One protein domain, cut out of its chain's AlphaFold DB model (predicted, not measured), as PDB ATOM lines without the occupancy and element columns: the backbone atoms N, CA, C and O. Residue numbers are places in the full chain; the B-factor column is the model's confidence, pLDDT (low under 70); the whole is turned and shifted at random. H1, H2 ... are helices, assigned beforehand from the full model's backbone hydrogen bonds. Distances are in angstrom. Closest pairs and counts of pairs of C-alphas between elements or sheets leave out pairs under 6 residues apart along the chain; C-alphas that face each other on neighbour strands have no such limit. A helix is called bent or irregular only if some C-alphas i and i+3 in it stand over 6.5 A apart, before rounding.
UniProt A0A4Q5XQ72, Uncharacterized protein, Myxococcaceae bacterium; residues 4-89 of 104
ATOM      1  N   ILE A   4     231.014 223.159 282.283       82.94
ATOM      2  CA  ILE A   4     230.758 222.758 280.895       82.94
ATOM      3  C   ILE A   4     230.307 223.976 280.087       82.94
ATOM      4  O   ILE A   4     230.898 224.274 279.058       82.94
ATOM      5  N   ALA A   5     229.325 224.737 280.583       81.19
ATOM      6  CA  ALA A   5     228.839 225.935 279.897       81.19
ATOM      7  C   ALA A   5     229.950 226.983 279.709       81.19
ATOM      8  O   ALA A   5     230.076 227.559 278.629       81.19
ATOM      9  N   LEU A   6     230.793 227.176 280.729       85.81
ATOM     10  CA  LEU A   6     231.964 228.049 280.647       85.81
ATOM     11  C   LEU A   6     232.933 227.589 279.550       85.81
ATOM     12  O   LEU A   6     233.308 228.386 278.691       85.81
ATOM     13  N   ALA A   7     233.331 226.314 279.565       86.19
ATOM     14  CA  ALA A   7     234.275 225.766 278.595       86.19
ATOM     15  C   ALA A   7     233.725 225.843 277.165       86.19
ATOM     16  O   ALA A   7     234.444 226.234 276.241       86.19
ATOM     17  N   THR A   8     232.444 225.524 276.978       87.06
ATOM     18  CA  THR A   8     231.818 225.544 275.660       87.06
ATOM     19  C   THR A   8     231.699 226.957 275.104       87.06
ATOM     20  O   THR A   8     232.095 227.176 273.961       87.06
ATOM     21  N   VAL A   9     231.226 227.932 275.890       88.38
ATOM     22  CA  VAL A   9     231.124 229.326 275.419       88.38
ATOM     23  C   VAL A   9     232.507 229.919 275.166       88.38
ATOM     24  O   VAL A   9     232.709 230.539 274.127       88.38
ATOM     25  N   THR A  10     233.489 229.652 276.031       90.75
ATOM     26  CA  THR A  10     234.884 230.086 275.818       90.75
ATOM     27  C   THR A  10     235.448 229.538 274.505       90.75
ATOM     28  O   THR A  10     236.050 230.272 273.718       90.75
ATOM     29  N   SER A  11     235.211 228.252 274.231       88.69
ATOM     30  CA  SER A  11     235.648 227.604 272.991       88.69
ATOM     31  C   SER A  11     234.947 228.201 271.773       88.69
ATOM     32  O   SER A  11     235.591 228.509 270.774       88.69
ATOM     33  N   ALA A  12     233.636 228.418 271.862       90.19
ATOM     34  CA  ALA A  12     232.847 228.965 270.768       90.19
ATOM     35  C   ALA A  12     233.238 230.416 270.442       90.19
ATOM     36  O   ALA A  12     233.404 230.761 269.275       90.19
ATOM     37  N   VAL A  13     233.487 231.242 271.460       90.94
ATOM     38  CA  VAL A  13     234.009 232.605 271.295       90.94
ATOM     39  C   VAL A  13     235.402 232.594 270.656       90.94
ATOM     40  O   VAL A  13     235.665 233.374 269.746       90.94
ATOM     41  N   THR A  14     236.275 231.671 271.063       90.50
ATOM     42  CA  THR A  14     237.621 231.532 270.478       90.50
ATOM     43  C   THR A  14     237.562 231.127 269.002       90.50
ATOM     44  O   THR A  14     238.320 231.645 268.177       90.50
ATOM     45  N   LEU A  15     236.643 230.225 268.643       89.88
ATOM     46  CA  LEU A  15     236.406 229.850 267.249       89.88
ATOM     47  C   LEU A  15     235.853 231.020 266.437       89.88
ATOM     48  O   LEU A  15     236.346 231.263 265.339       89.88
ATOM     49  N   LEU A  16     234.894 231.771 266.984       89.75
ATOM     50  CA  LEU A  16     234.356 232.964 266.334       89.75
ATOM     51  C   LEU A  16     235.455 234.006 266.082       89.75
ATOM     52  O   LEU A  16     235.562 234.501 264.966       89.75
ATOM     53  N   ALA A  17     236.308 234.282 267.071       89.88
ATOM     54  CA  ALA A  17     237.448 235.190 266.924       89.88
ATOM     55  C   ALA A  17     238.413 234.715 265.824       89.88
ATOM     56  O   ALA A  17     238.814 235.480 264.948       89.88
ATOM     57  N   THR A  18     238.732 233.416 265.823       87.94
ATOM     58  CA  THR A  18     239.599 232.801 264.807       87.94
ATOM     59  C   THR A  18     238.987 232.897 263.413       87.94
ATOM     60  O   THR A  18     239.702 233.123 262.439       87.94
ATOM     61  N   GLU A  19     237.676 232.707 263.284       86.62
ATOM     62  CA  GLU A  19     236.978 232.845 262.011       86.62
ATOM     63  C   GLU A  19     236.910 234.293 261.554       86.62
ATOM     64  O   GLU A  19     237.250 234.541 260.402       86.62
ATOM     65  N   ALA A  20     236.561 235.234 262.431       87.88
ATOM     66  CA  ALA A  20     236.488 236.661 262.129       87.88
ATOM     67  C   ALA A  20     237.840 237.243 261.676       87.88
ATOM     68  O   ALA A  20     237.872 238.118 260.809       87.88
ATOM     69  N   ALA A  21     238.952 236.710 262.196       86.00
ATOM     70  CA  ALA A  21     240.308 237.101 261.812       86.00
ATOM     71  C   ALA A  21     240.738 236.603 260.415       86.00
ATOM     72  O   ALA A  21     241.741 237.071 259.871       86.00
ATOM     73  N   LYS A  22     240.015 235.655 259.798       84.62
ATOM     74  CA  LYS A  22     240.354 235.158 258.454       84.62
ATOM     75  C   LYS A  22     240.037 236.217 257.394       84.62
ATOM     76  O   LYS A  22     238.994 236.863 257.422       84.62
ATOM     77  N   ALA A  23     240.872 236.306 256.357       74.56
ATOM     78  CA  ALA A  23     240.618 237.198 255.216       74.56
ATOM     79  C   ALA A  23     239.285 236.895 254.495       74.56
ATOM     80  O   ALA A  23     238.652 237.795 253.951       74.56
ATOM     81  N   VAL A  24     238.848 235.632 254.533       78.38
ATOM     82  CA  VAL A  24     237.599 235.134 253.928       78.38
ATOM     83  C   VAL A  24     236.409 235.134 254.893       78.38
ATOM     84  O   VAL A  24     235.379 234.532 254.596       78.38
ATOM     85  N   ALA A  25     236.547 235.755 256.068       82.38
ATOM     86  CA  ALA A  25     235.475 235.799 257.050       82.38
ATOM     87  C   ALA A  25     234.250 236.536 256.501       82.38
ATOM     88  O   ALA A  25     234.370 237.602 255.887       82.38
ATOM     89  N   THR A  26     233.069 235.976 256.760       85.69
ATOM     90  CA  THR A  26     231.801 236.615 256.410       85.69
ATOM     91  C   THR A  26     231.618 237.896 257.221       85.69
ATOM     92  O   THR A  26     232.131 238.022 258.335       85.69
ATOM     93  N   GLN A  27     230.857 238.852 256.681       87.31
ATOM     94  CA  GLN A  27     230.550 240.083 257.413       87.31
ATOM     95  C   GLN A  27     229.808 239.778 258.724       87.31
ATOM     96  O   GLN A  27     230.143 240.344 259.754       87.31
ATOM     97  N   ALA A  28     228.901 238.795 258.708       86.62
ATOM     98  CA  ALA A  28     228.180 238.346 259.898       86.62
ATOM     99  C   ALA A  28     229.113 237.855 261.021       86.62
ATOM    100  O   ALA A  28     228.908 238.210 262.180       86.62
ATOM    101  N   ALA A  29     230.166 237.095 260.693       85.56
ATOM    102  CA  ALA A  29     231.128 236.621 261.689       85.56
ATOM    103  C   ALA A  29     231.947 237.775 262.288       85.56
ATOM    104  O   ALA A  29     232.192 237.795 263.494       85.56
ATOM    105  N   LYS A  30     232.331 238.759 261.466       89.81
ATOM    106  CA  LYS A  30     233.037 239.965 261.926       89.81
ATOM    107  C   LYS A  30     232.152 240.823 262.827       89.81
ATOM    108  O   LYS A  30     232.577 241.187 263.917       89.81
ATOM    109  N   ASP A  31     230.911 241.076 262.421       91.25
ATOM    110  CA  ASP A  31     229.952 241.866 263.201       91.25
ATOM    111  C   ASP A  31     229.615 241.179 264.533       91.25
ATOM    112  O   ASP A  31     229.518 241.826 265.578       91.25
ATOM    113  N   ALA A  32     229.475 239.849 264.528       91.62
ATOM    114  CA  ALA A  32     229.285 239.077 265.749       91.62
ATOM    115  C   ALA A  32     230.507 239.158 266.671       91.62
ATOM    116  O   ALA A  32     230.342 239.314 267.880       91.62
ATOM    117  N   TRP A  33     231.724 239.104 266.121       92.75
ATOM    118  CA  TRP A  33     232.944 239.284 266.905       92.75
ATOM    119  C   TRP A  33     233.024 240.677 267.538       92.75
ATOM    120  O   TRP A  33     233.282 240.780 268.736       92.75
ATOM    121  N   GLU A  34     232.701 241.740 266.797       92.44
ATOM    122  CA  GLU A  34     232.611 243.102 267.348       92.44
ATOM    123  C   GLU A  34     231.617 243.193 268.514       92.44
ATOM    124  O   GLU A  34     231.931 243.756 269.566       92.44
ATOM    125  N   ARG A  35     230.439 242.571 268.380       93.00
ATOM    126  CA  ARG A  35     229.455 242.500 269.472       93.00
ATOM    127  C   ARG A  35     230.013 241.758 270.686       93.00
ATOM    128  O   ARG A  35     229.875 242.250 271.804       93.00
ATOM    129  N   VAL A  36     230.666 240.609 270.493       92.75
ATOM    130  CA  VAL A  36     231.294 239.857 271.594       92.75
ATOM    131  C   VAL A  36     232.326 240.716 272.322       92.75
ATOM    132  O   VAL A  36     232.272 240.803 273.549       92.75
ATOM    133  N   LYS A  37     233.214 241.399 271.593       92.81
ATOM    134  CA  LYS A  37     234.215 242.301 272.182       92.81
ATOM    135  C   LYS A  37     233.569 243.404 273.019       92.81
ATOM    136  O   LYS A  37     234.003 243.638 274.145       92.81
ATOM    137  N   ALA A  38     232.502 244.023 272.514       91.19
ATOM    138  CA  ALA A  38     231.767 245.059 273.238       91.19
ATOM    139  C   ALA A  38     231.160 244.537 274.554       91.19
ATOM    140  O   ALA A  38     231.247 245.207 275.580       91.19
ATOM    141  N   HIS A  39     230.597 243.325 274.555       90.81
ATOM    142  CA  HIS A  39     230.050 242.709 275.771       90.81
ATOM    143  C   HIS A  39     231.134 242.286 276.769       90.81
ATOM    144  O   HIS A  39     230.958 242.432 277.981       90.81
ATOM    145  N   LEU A  40     232.261 241.779 276.271       89.50
ATOM    146  CA  LEU A  40     233.394 241.390 277.105       89.50
ATOM    147  C   LEU A  40     234.198 242.597 277.611       89.50
ATOM    148  O   LEU A  40     234.905 242.464 278.607       89.50
ATOM    149  N   GLY A  41     234.018 243.780 277.018       87.75
ATOM    150  CA  GLY A  41     234.729 245.003 277.395       87.75
ATOM    151  C   GLY A  41     236.171 245.013 276.895       87.75
ATOM    152  O   GLY A  41     237.067 245.445 277.610       87.75
ATOM    153  N   PHE A  42     236.420 244.470 275.702       86.25
ATOM    154  CA  PHE A  42     237.752 244.501 275.107       86.25
ATOM    155  C   PHE A  42     238.011 245.884 274.505       86.25
ATOM    156  O   PHE A  42     237.482 246.213 273.445       86.25
ATOM    157  N   ASP A  43     238.830 246.683 275.188       77.88
ATOM    158  CA  ASP A  43     239.213 248.036 274.753       77.88
ATOM    159  C   ASP A  43     240.125 248.033 273.512       77.88
ATOM    160  O   ASP A  43     240.212 249.019 272.780       77.88
ATOM    161  N   ALA A  44     240.815 246.918 273.273       81.56
ATOM    162  CA  ALA A  44     241.677 246.690 272.124       81.56
ATOM    163  C   ALA A  44     241.441 245.284 271.564       81.56
ATOM    164  O   ALA A  44     240.929 244.410 272.264       81.56
ATOM    165  N   GLU A  45     241.835 245.062 270.307       84.88
ATOM    166  CA  GLU A  45     241.792 243.731 269.703       84.88
ATOM    167  C   GLU A  45     242.727 242.792 270.488       84.88
ATOM    168  O   GLU A  45     243.945 242.998 270.460       84.88
ATOM    169  N   PRO A  46     242.195 241.788 271.209       85.12
ATOM    170  CA  PRO A  46     243.032 240.847 271.937       85.12
ATOM    171  C   PRO A  46     243.793 239.965 270.950       85.12
ATOM    172  O   PRO A  46     243.300 239.642 269.864       85.12
ATOM    173  N   SER A  47     244.978 239.497 271.334       83.88
ATOM    174  CA  SER A  47     245.633 238.472 270.530       83.88
ATOM    175  C   SER A  47     244.873 237.144 270.644       83.88
ATOM    176  O   SER A  47     244.298 236.815 271.683       83.88
ATOM    177  N   ALA A  48     244.892 236.339 269.579       80.12
ATOM    178  CA  ALA A  48     244.236 235.028 269.549       80.12
ATOM    179  C   ALA A  48     244.505 234.129 270.785       80.12
ATOM    180  O   ALA A  48     243.548 233.520 271.268       80.12
ATOM    181  N   PRO A  49     245.734 234.033 271.342       85.50
ATOM    182  CA  PRO A  49     245.976 233.220 272.539       85.50
ATOM    183  C   PRO A  49     245.384 233.803 273.832       85.50
ATOM    184  O   PRO A  49     245.213 233.061 274.797       85.50
ATOM    185  N   GLU A  50     245.061 235.097 273.875       87.81
ATOM    186  CA  GLU A  50     244.493 235.756 275.058       87.81
ATOM    187  C   GLU A  50     242.970 235.613 275.129       87.81
ATOM    188  O   GLU A  50     242.407 235.577 276.225       87.81
ATOM    189  N   VAL A  51     242.300 235.472 273.978       89.25
ATOM    190  CA  VAL A  51     240.833 235.375 273.877       89.25
ATOM    191  C   VAL A  51     240.225 234.339 274.835       89.25
ATOM    192  O   VAL A  51     239.273 234.701 275.533       89.25
ATOM    193  N   PRO A  52     240.733 233.091 274.953       89.88
ATOM    194  CA  PRO A  52     240.138 232.104 275.850       89.88
ATOM    195  C   PRO A  52     240.213 232.528 277.320       89.88
ATOM    196  O   PRO A  52     239.223 232.432 278.042       89.88
ATOM    197  N   ALA A  53     241.376 233.018 277.760       90.44
ATOM    198  CA  ALA A  53     241.593 233.418 279.145       90.44
ATOM    199  C   ALA A  53     240.742 234.642 279.503       90.44
ATOM    200  O   ALA A  53     240.046 234.627 280.514       90.44
ATOM    201  N   LEU A  54     240.728 235.662 278.640       91.19
ATOM    202  CA  LEU A  54     239.931 236.874 278.841       91.19
ATOM    203  C   LEU A  54     238.429 236.575 278.855       91.19
ATOM    204  O   LEU A  54     237.708 237.069 279.719       91.19
ATOM    205  N   THR A  55     237.960 235.721 277.942       90.81
ATOM    206  CA  THR A  55     236.552 235.298 277.897       90.81
ATOM    207  C   THR A  55     236.170 234.526 279.157       90.81
ATOM    208  O   THR A  55     235.116 234.779 279.740       90.81
ATOM    209  N   ALA A  56     237.025 233.601 279.605       90.12
ATOM    210  CA  ALA A  56     236.758 232.806 280.795       90.12
ATOM    211  C   ALA A  56     236.723 233.662 282.066       90.12
ATOM    212  O   ALA A  56     235.792 233.516 282.858       90.12
ATOM    213  N   THR A  57     237.681 234.575 282.235       90.25
ATOM    214  CA  THR A  57     237.706 235.533 283.349       90.25
ATOM    215  C   THR A  57     236.453 236.404 283.340       90.25
ATOM    216  O   THR A  57     235.738 236.457 284.337       90.25
ATOM    217  N   ALA A  58     236.108 236.995 282.193       91.00
ATOM    218  CA  ALA A  58     234.932 237.851 282.072       91.00
ATOM    219  C   ALA A  58     233.625 237.115 282.405       91.00
ATOM    220  O   ALA A  58     232.766 237.684 283.068       91.00
ATOM    221  N   LEU A  59     233.471 235.853 281.994       89.88
ATOM    222  CA  LEU A  59     232.290 235.050 282.324       89.88
ATOM    223  C   LEU A  59     232.259 234.580 283.783       89.88
ATOM    224  O   LEU A  59     231.181 234.343 284.327       89.88
ATOM    225  N   GLN A  60     233.416 234.406 284.424       89.31
ATOM    226  CA  GLN A  60     233.479 234.106 285.857       89.31
ATOM    227  C   GLN A  60     233.095 235.322 286.703       89.31
ATOM    228  O   GLN A  60     232.385 235.162 287.695       89.31
ATOM    229  N   GLU A  61     233.529 236.514 286.297       90.75
ATOM    230  CA  GLU A  61     233.214 237.781 286.964       90.75
ATOM    231  C   GLU A  61     231.783 238.259 286.680       90.75
ATOM    232  O   GLU A  61     231.126 238.790 287.572       90.75
ATOM    233  N   ARG A  62     231.301 238.054 285.447       91.12
ATOM    234  CA  ARG A  62     229.993 238.500 284.940       91.12
ATOM    235  C   ARG A  62     229.230 237.339 284.282       91.12
ATOM    236  O   ARG A  62     229.083 237.297 283.053       91.12
ATOM    237  N   PRO A  63     228.757 236.352 285.065       87.94
ATOM    238  CA  PRO A  63     228.054 235.177 284.540       87.94
ATOM    239  C   PRO A  63     226.755 235.516 283.789       87.94
ATOM    240  O   PRO A  63     226.296 234.720 282.970       87.94
ATOM    241  N   GLU A  64     226.176 236.693 284.016       87.44
ATOM    242  CA  GLU A  64     225.018 237.228 283.295       87.44
ATOM    243  C   GLU A  64     225.272 237.471 281.799       87.44
ATOM    244  O   GLU A  64     224.317 237.557 281.029       87.44
ATOM    245  N   LEU A  65     226.536 237.535 281.363       89.06
ATOM    246  CA  LEU A  65     226.893 237.672 279.947       89.06
ATOM    247  C   LEU A  65     226.680 236.376 279.154       89.06
ATOM    248  O   LEU A  65     226.541 236.421 277.934       89.06
ATOM    249  N   LEU A  66     226.639 235.223 279.830       87.44
ATOM    250  CA  LEU A  66     226.538 233.904 279.204       87.44
ATOM    251  C   LEU A  66     225.408 233.791 278.155       87.44
ATOM    252  O   LEU A  66     225.722 233.423 277.020       87.44
ATOM    253  N   PRO A  67     224.128 234.090 278.467       87.94
ATOM    254  CA  PRO A  67     223.041 233.951 277.497       87.94
ATOM    255  C   PRO A  67     223.208 234.870 276.281       87.94
ATOM    256  O   PRO A  67     222.907 234.466 275.159       87.94
ATOM    257  N   GLU A  68     223.729 236.081 276.476       90.12
ATOM    258  CA  GLU A  68     223.923 237.025 275.375       90.12
ATOM    259  C   GLU A  68     225.082 236.593 274.468       90.12
ATOM    260  O   GLU A  68     224.940 236.607 273.247       90.12
ATOM    261  N   LEU A  69     226.191 236.104 275.034       89.94
ATOM    262  CA  LEU A  69     227.288 235.546 274.236       89.94
ATOM    263  C   LEU A  69     226.854 234.297 273.463       89.94
ATOM    264  O   LEU A  69     227.198 234.155 272.291       89.94
ATOM    265  N   GLN A  70     226.065 233.411 274.078       89.00
ATOM    266  CA  GLN A  70     225.500 232.247 273.386       89.00
ATOM    267  C   GLN A  70     224.637 232.663 272.197       89.00
ATOM    268  O   GLN A  70     224.771 232.094 271.112       89.00
ATOM    269  N   ARG A  71     223.785 233.675 272.386       88.56
ATOM    270  CA  ARG A  71     222.929 234.219 271.332       88.56
ATOM    271  C   ARG A  71     223.749 234.814 270.190       88.56
ATOM    272  O   ARG A  71     223.524 234.450 269.041       88.56
ATOM    273  N   ILE A  72     224.729 235.666 270.494       89.88
ATOM    274  CA  ILE A  72     225.590 236.294 269.479       89.88
ATOM    275  C   ILE A  72     226.348 235.237 268.675       89.88
ATOM    276  O   ILE A  72     226.401 235.308 267.448       89.88
ATOM    277  N   VAL A  73     226.907 234.231 269.349       88.12
ATOM    278  CA  VAL A  73     227.631 233.148 268.680       88.12
ATOM    279  C   VAL A  73     226.693 232.310 267.805       88.12
ATOM    280  O   VAL A  73     227.068 231.970 266.684       88.12
ATOM    281  N   ALA A  74     225.470 232.023 268.255       86.62
ATOM    282  CA  ALA A  74     224.475 231.311 267.451       86.62
ATOM    283  C   ALA A  74     224.031 232.115 266.210       86.62
ATOM    284  O   ALA A  74     223.830 231.541 265.142       86.62
ATOM    285  N   GLU A  75     223.923 233.440 266.335       86.00
ATOM    286  CA  GLU A  75     223.561 234.368 265.252       86.00
ATOM    287  C   GLU A  75     224.731 234.685 264.300       86.00
ATOM    288  O   GLU A  75     224.510 235.228 263.218       86.00
ATOM    289  N   SER A  76     225.972 234.344 264.665       82.44
ATOM    290  CA  SER A  76     227.186 234.755 263.937       82.44
ATOM    291  C   SER A  76     227.319 234.193 262.517       82.44
ATOM    292  O   SER A  76     228.158 234.649 261.741       82.44
ATOM    293  N   GLY A  77     226.537 233.165 262.177       74.88
ATOM    294  CA  GLY A  77     226.690 232.413 260.930       74.88
ATOM    295  C   GLY A  77     227.940 231.524 260.893       74.88
ATOM    296  O   GLY A  77     228.176 230.862 259.882       74.88
ATOM    297  N   SER A  78     228.722 231.469 261.980       78.75
ATOM    298  CA  SER A  78     229.809 230.507 262.146       78.75
ATOM    299  C   SER A  78     229.236 229.111 262.356       78.75
ATOM    300  O   SER A  78     228.560 228.841 263.353       78.75
ATOM    301  N   GLN A  79     229.529 228.198 261.432       76.44
ATOM    302  CA  GLN A  79     229.065 226.816 261.548       76.44
ATOM    303  C   GLN A  79     229.726 226.110 262.742       76.44
ATOM    304  O   GLN A  79     229.043 225.415 263.490       76.44
ATOM    305  N   ALA A  80     231.027 226.328 262.962       78.12
ATOM    306  CA  ALA A  80     231.769 225.681 264.040       78.12
ATOM    307  C   ALA A  80     231.429 226.272 265.417       78.12
ATOM    308  O   ALA A  80     231.156 225.524 266.359       78.12
ATOM    309  N   ALA A  81     231.389 227.603 265.548       74.88
ATOM    310  CA  ALA A  81     231.067 228.238 266.824       74.88
ATOM    311  C   ALA A  81     229.580 228.067 267.191       74.88
ATOM    312  O   ALA A  81     229.258 227.768 268.343       74.88
ATOM    313  N   GLY A  82     228.676 228.168 266.209       71.88
ATOM    314  CA  GLY A  82     227.236 227.985 266.402       71.88
ATOM    315  C   GLY A  82     226.855 226.575 266.874       71.88
ATOM    316  O   GLY A  82     226.012 226.427 267.760       71.88
ATOM    317  N   GLN A  83     227.511 225.530 266.354       77.19
ATOM    318  CA  GLN A  83     227.271 224.144 266.784       77.19
ATOM    319  C   GLN A  83     227.634 223.903 268.257       77.19
ATOM    320  O   GLN A  83     226.928 223.176 268.961       77.19
ATOM    321  N   LEU A  84     228.696 224.544 268.753       73.62
ATOM    322  CA  LEU A  84     229.105 224.412 270.152       73.62
ATOM    323  C   LEU A  84     228.063 225.000 271.108       73.62
ATOM    324  O   LEU A  84     227.674 224.336 272.067       73.62
ATOM    325  N   VAL A  85     227.556 226.206 270.838       72.44
ATOM    326  CA  VAL A  85     226.541 226.838 271.705       72.44
ATOM    327  C   VAL A  85     225.159 226.198 271.567       72.44
ATOM    328  O   VAL A  85     224.448 226.078 272.565       72.44
ATOM    329  N   GLY A  86     224.805 225.695 270.380       61.59
ATOM    330  CA  GLY A  86     223.577 224.919 270.178       61.59
ATOM    331  C   GLY A  86     223.516 223.664 271.057       61.59
ATOM    332  O   GLY A  86     222.445 223.293 271.528       61.59
ATOM    333  N   THR A  87     224.674 223.068 271.359       60.12
ATOM    334  CA  THR A  87     224.783 221.897 272.245       60.12
ATOM    335  C   THR A  87     224.580 222.259 273.726       60.12
ATOM    336  O   THR A  87     224.084 221.438 274.491       60.12
ATOM    337  N   VAL A  88     224.898 223.492 274.144       56.69
ATOM    338  CA  VAL A  88     224.688 223.967 275.531       56.69
ATOM    339  C   VAL A  88     223.227 224.306 275.798       56.69
ATOM    340  O   VAL A  88     222.729 224.049 276.887       56.69
ATOM    341  N   ASN A  89     222.524 224.845 274.797       52.50
ATOM    342  CA  ASN A  89     221.096 225.165 274.899       52.50
ATOM    343  C   ASN A  89     220.201 223.905 274.862       52.50
ATOM    344  O   ASN A  89     218.992 223.967 275.080       52.50
TER     345      ASN A  89
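AT A GLANCE: This is residues 4 to 89 of the 104 residues of an uncharacterized protein of Myxococcaceae bacterium (UniProt A0A4Q5XQ72). This is a compact bundle of five helices in which H1, the longest, runs through the middle and crosses over a side-by-side pair, H2 and H4. H5 lies alongside H1 on one side, and H3 packs slantwise on its other side. The printed part has 86 residues, with five named helices, H1 to H5 in order, and no named strand; the class is all helix. The radius of gyration of the C-alphas is 11.3 A, and the spans are 33 by 29 by 18 A.

HOW THE PARTS SIT: H1, residues 4 to 20, is the hub, touching the four other helices. It touches H5, residues 79 to 88, at a shallow tilt of 14 degrees, opposite ways; the closest C-alphas, Ala 12 and Ala 81, are 4.4 A apart. It touches H3, residues 51 to 61, at a steep tilt of 40 degrees, closest at C-alphas Thr 10 and Pro 52, 5.6 A. With residues 13 to 20 alone it touches H2, residues 27 to 40, at 49 degrees, closest at C-alphas Ala 20 and Lys 30, 4.8 A. With residues 9 to 16 alone it touches H4, residues 63 to 75, closest at C-alphas Val 9 and Gln 70, 6.7 A. H2 and H4 touch at a shallow tilt of 4 degrees, opposite ways, closest at C-alphas Ala 32 and Ile 72, 5.9 A. H4 and H5 form a helical hairpin, closest at C-alphas Ala 74 and Gly 82, 4.4 A. H5 is apart from H2 and H3. In H1, H2 and H3 every O i to N i+4 pair is within hydrogen-bond range; H4 has 7 of 9, H5 4 of 6.

IN THESE COORDINATES: H1 begins at C-alpha 4, (230.758, 222.758, 280.895), and is 24.0 A long; H2 is 19.9 A, H3 15.3 A, H4 19.8 A. H4 is irregular, but only just: C-alphas 64 and 67 are 6.9 A apart. H5, 14.9 A, ends at C-alpha 88, (224.688, 223.967, 275.531).

THE WHOLE: The farthest C-alphas, Val 24 and Glu 61, are 33.4 A apart. The printed part has no cut and no long link. Model confidence is under 70 at residues 86 to 89.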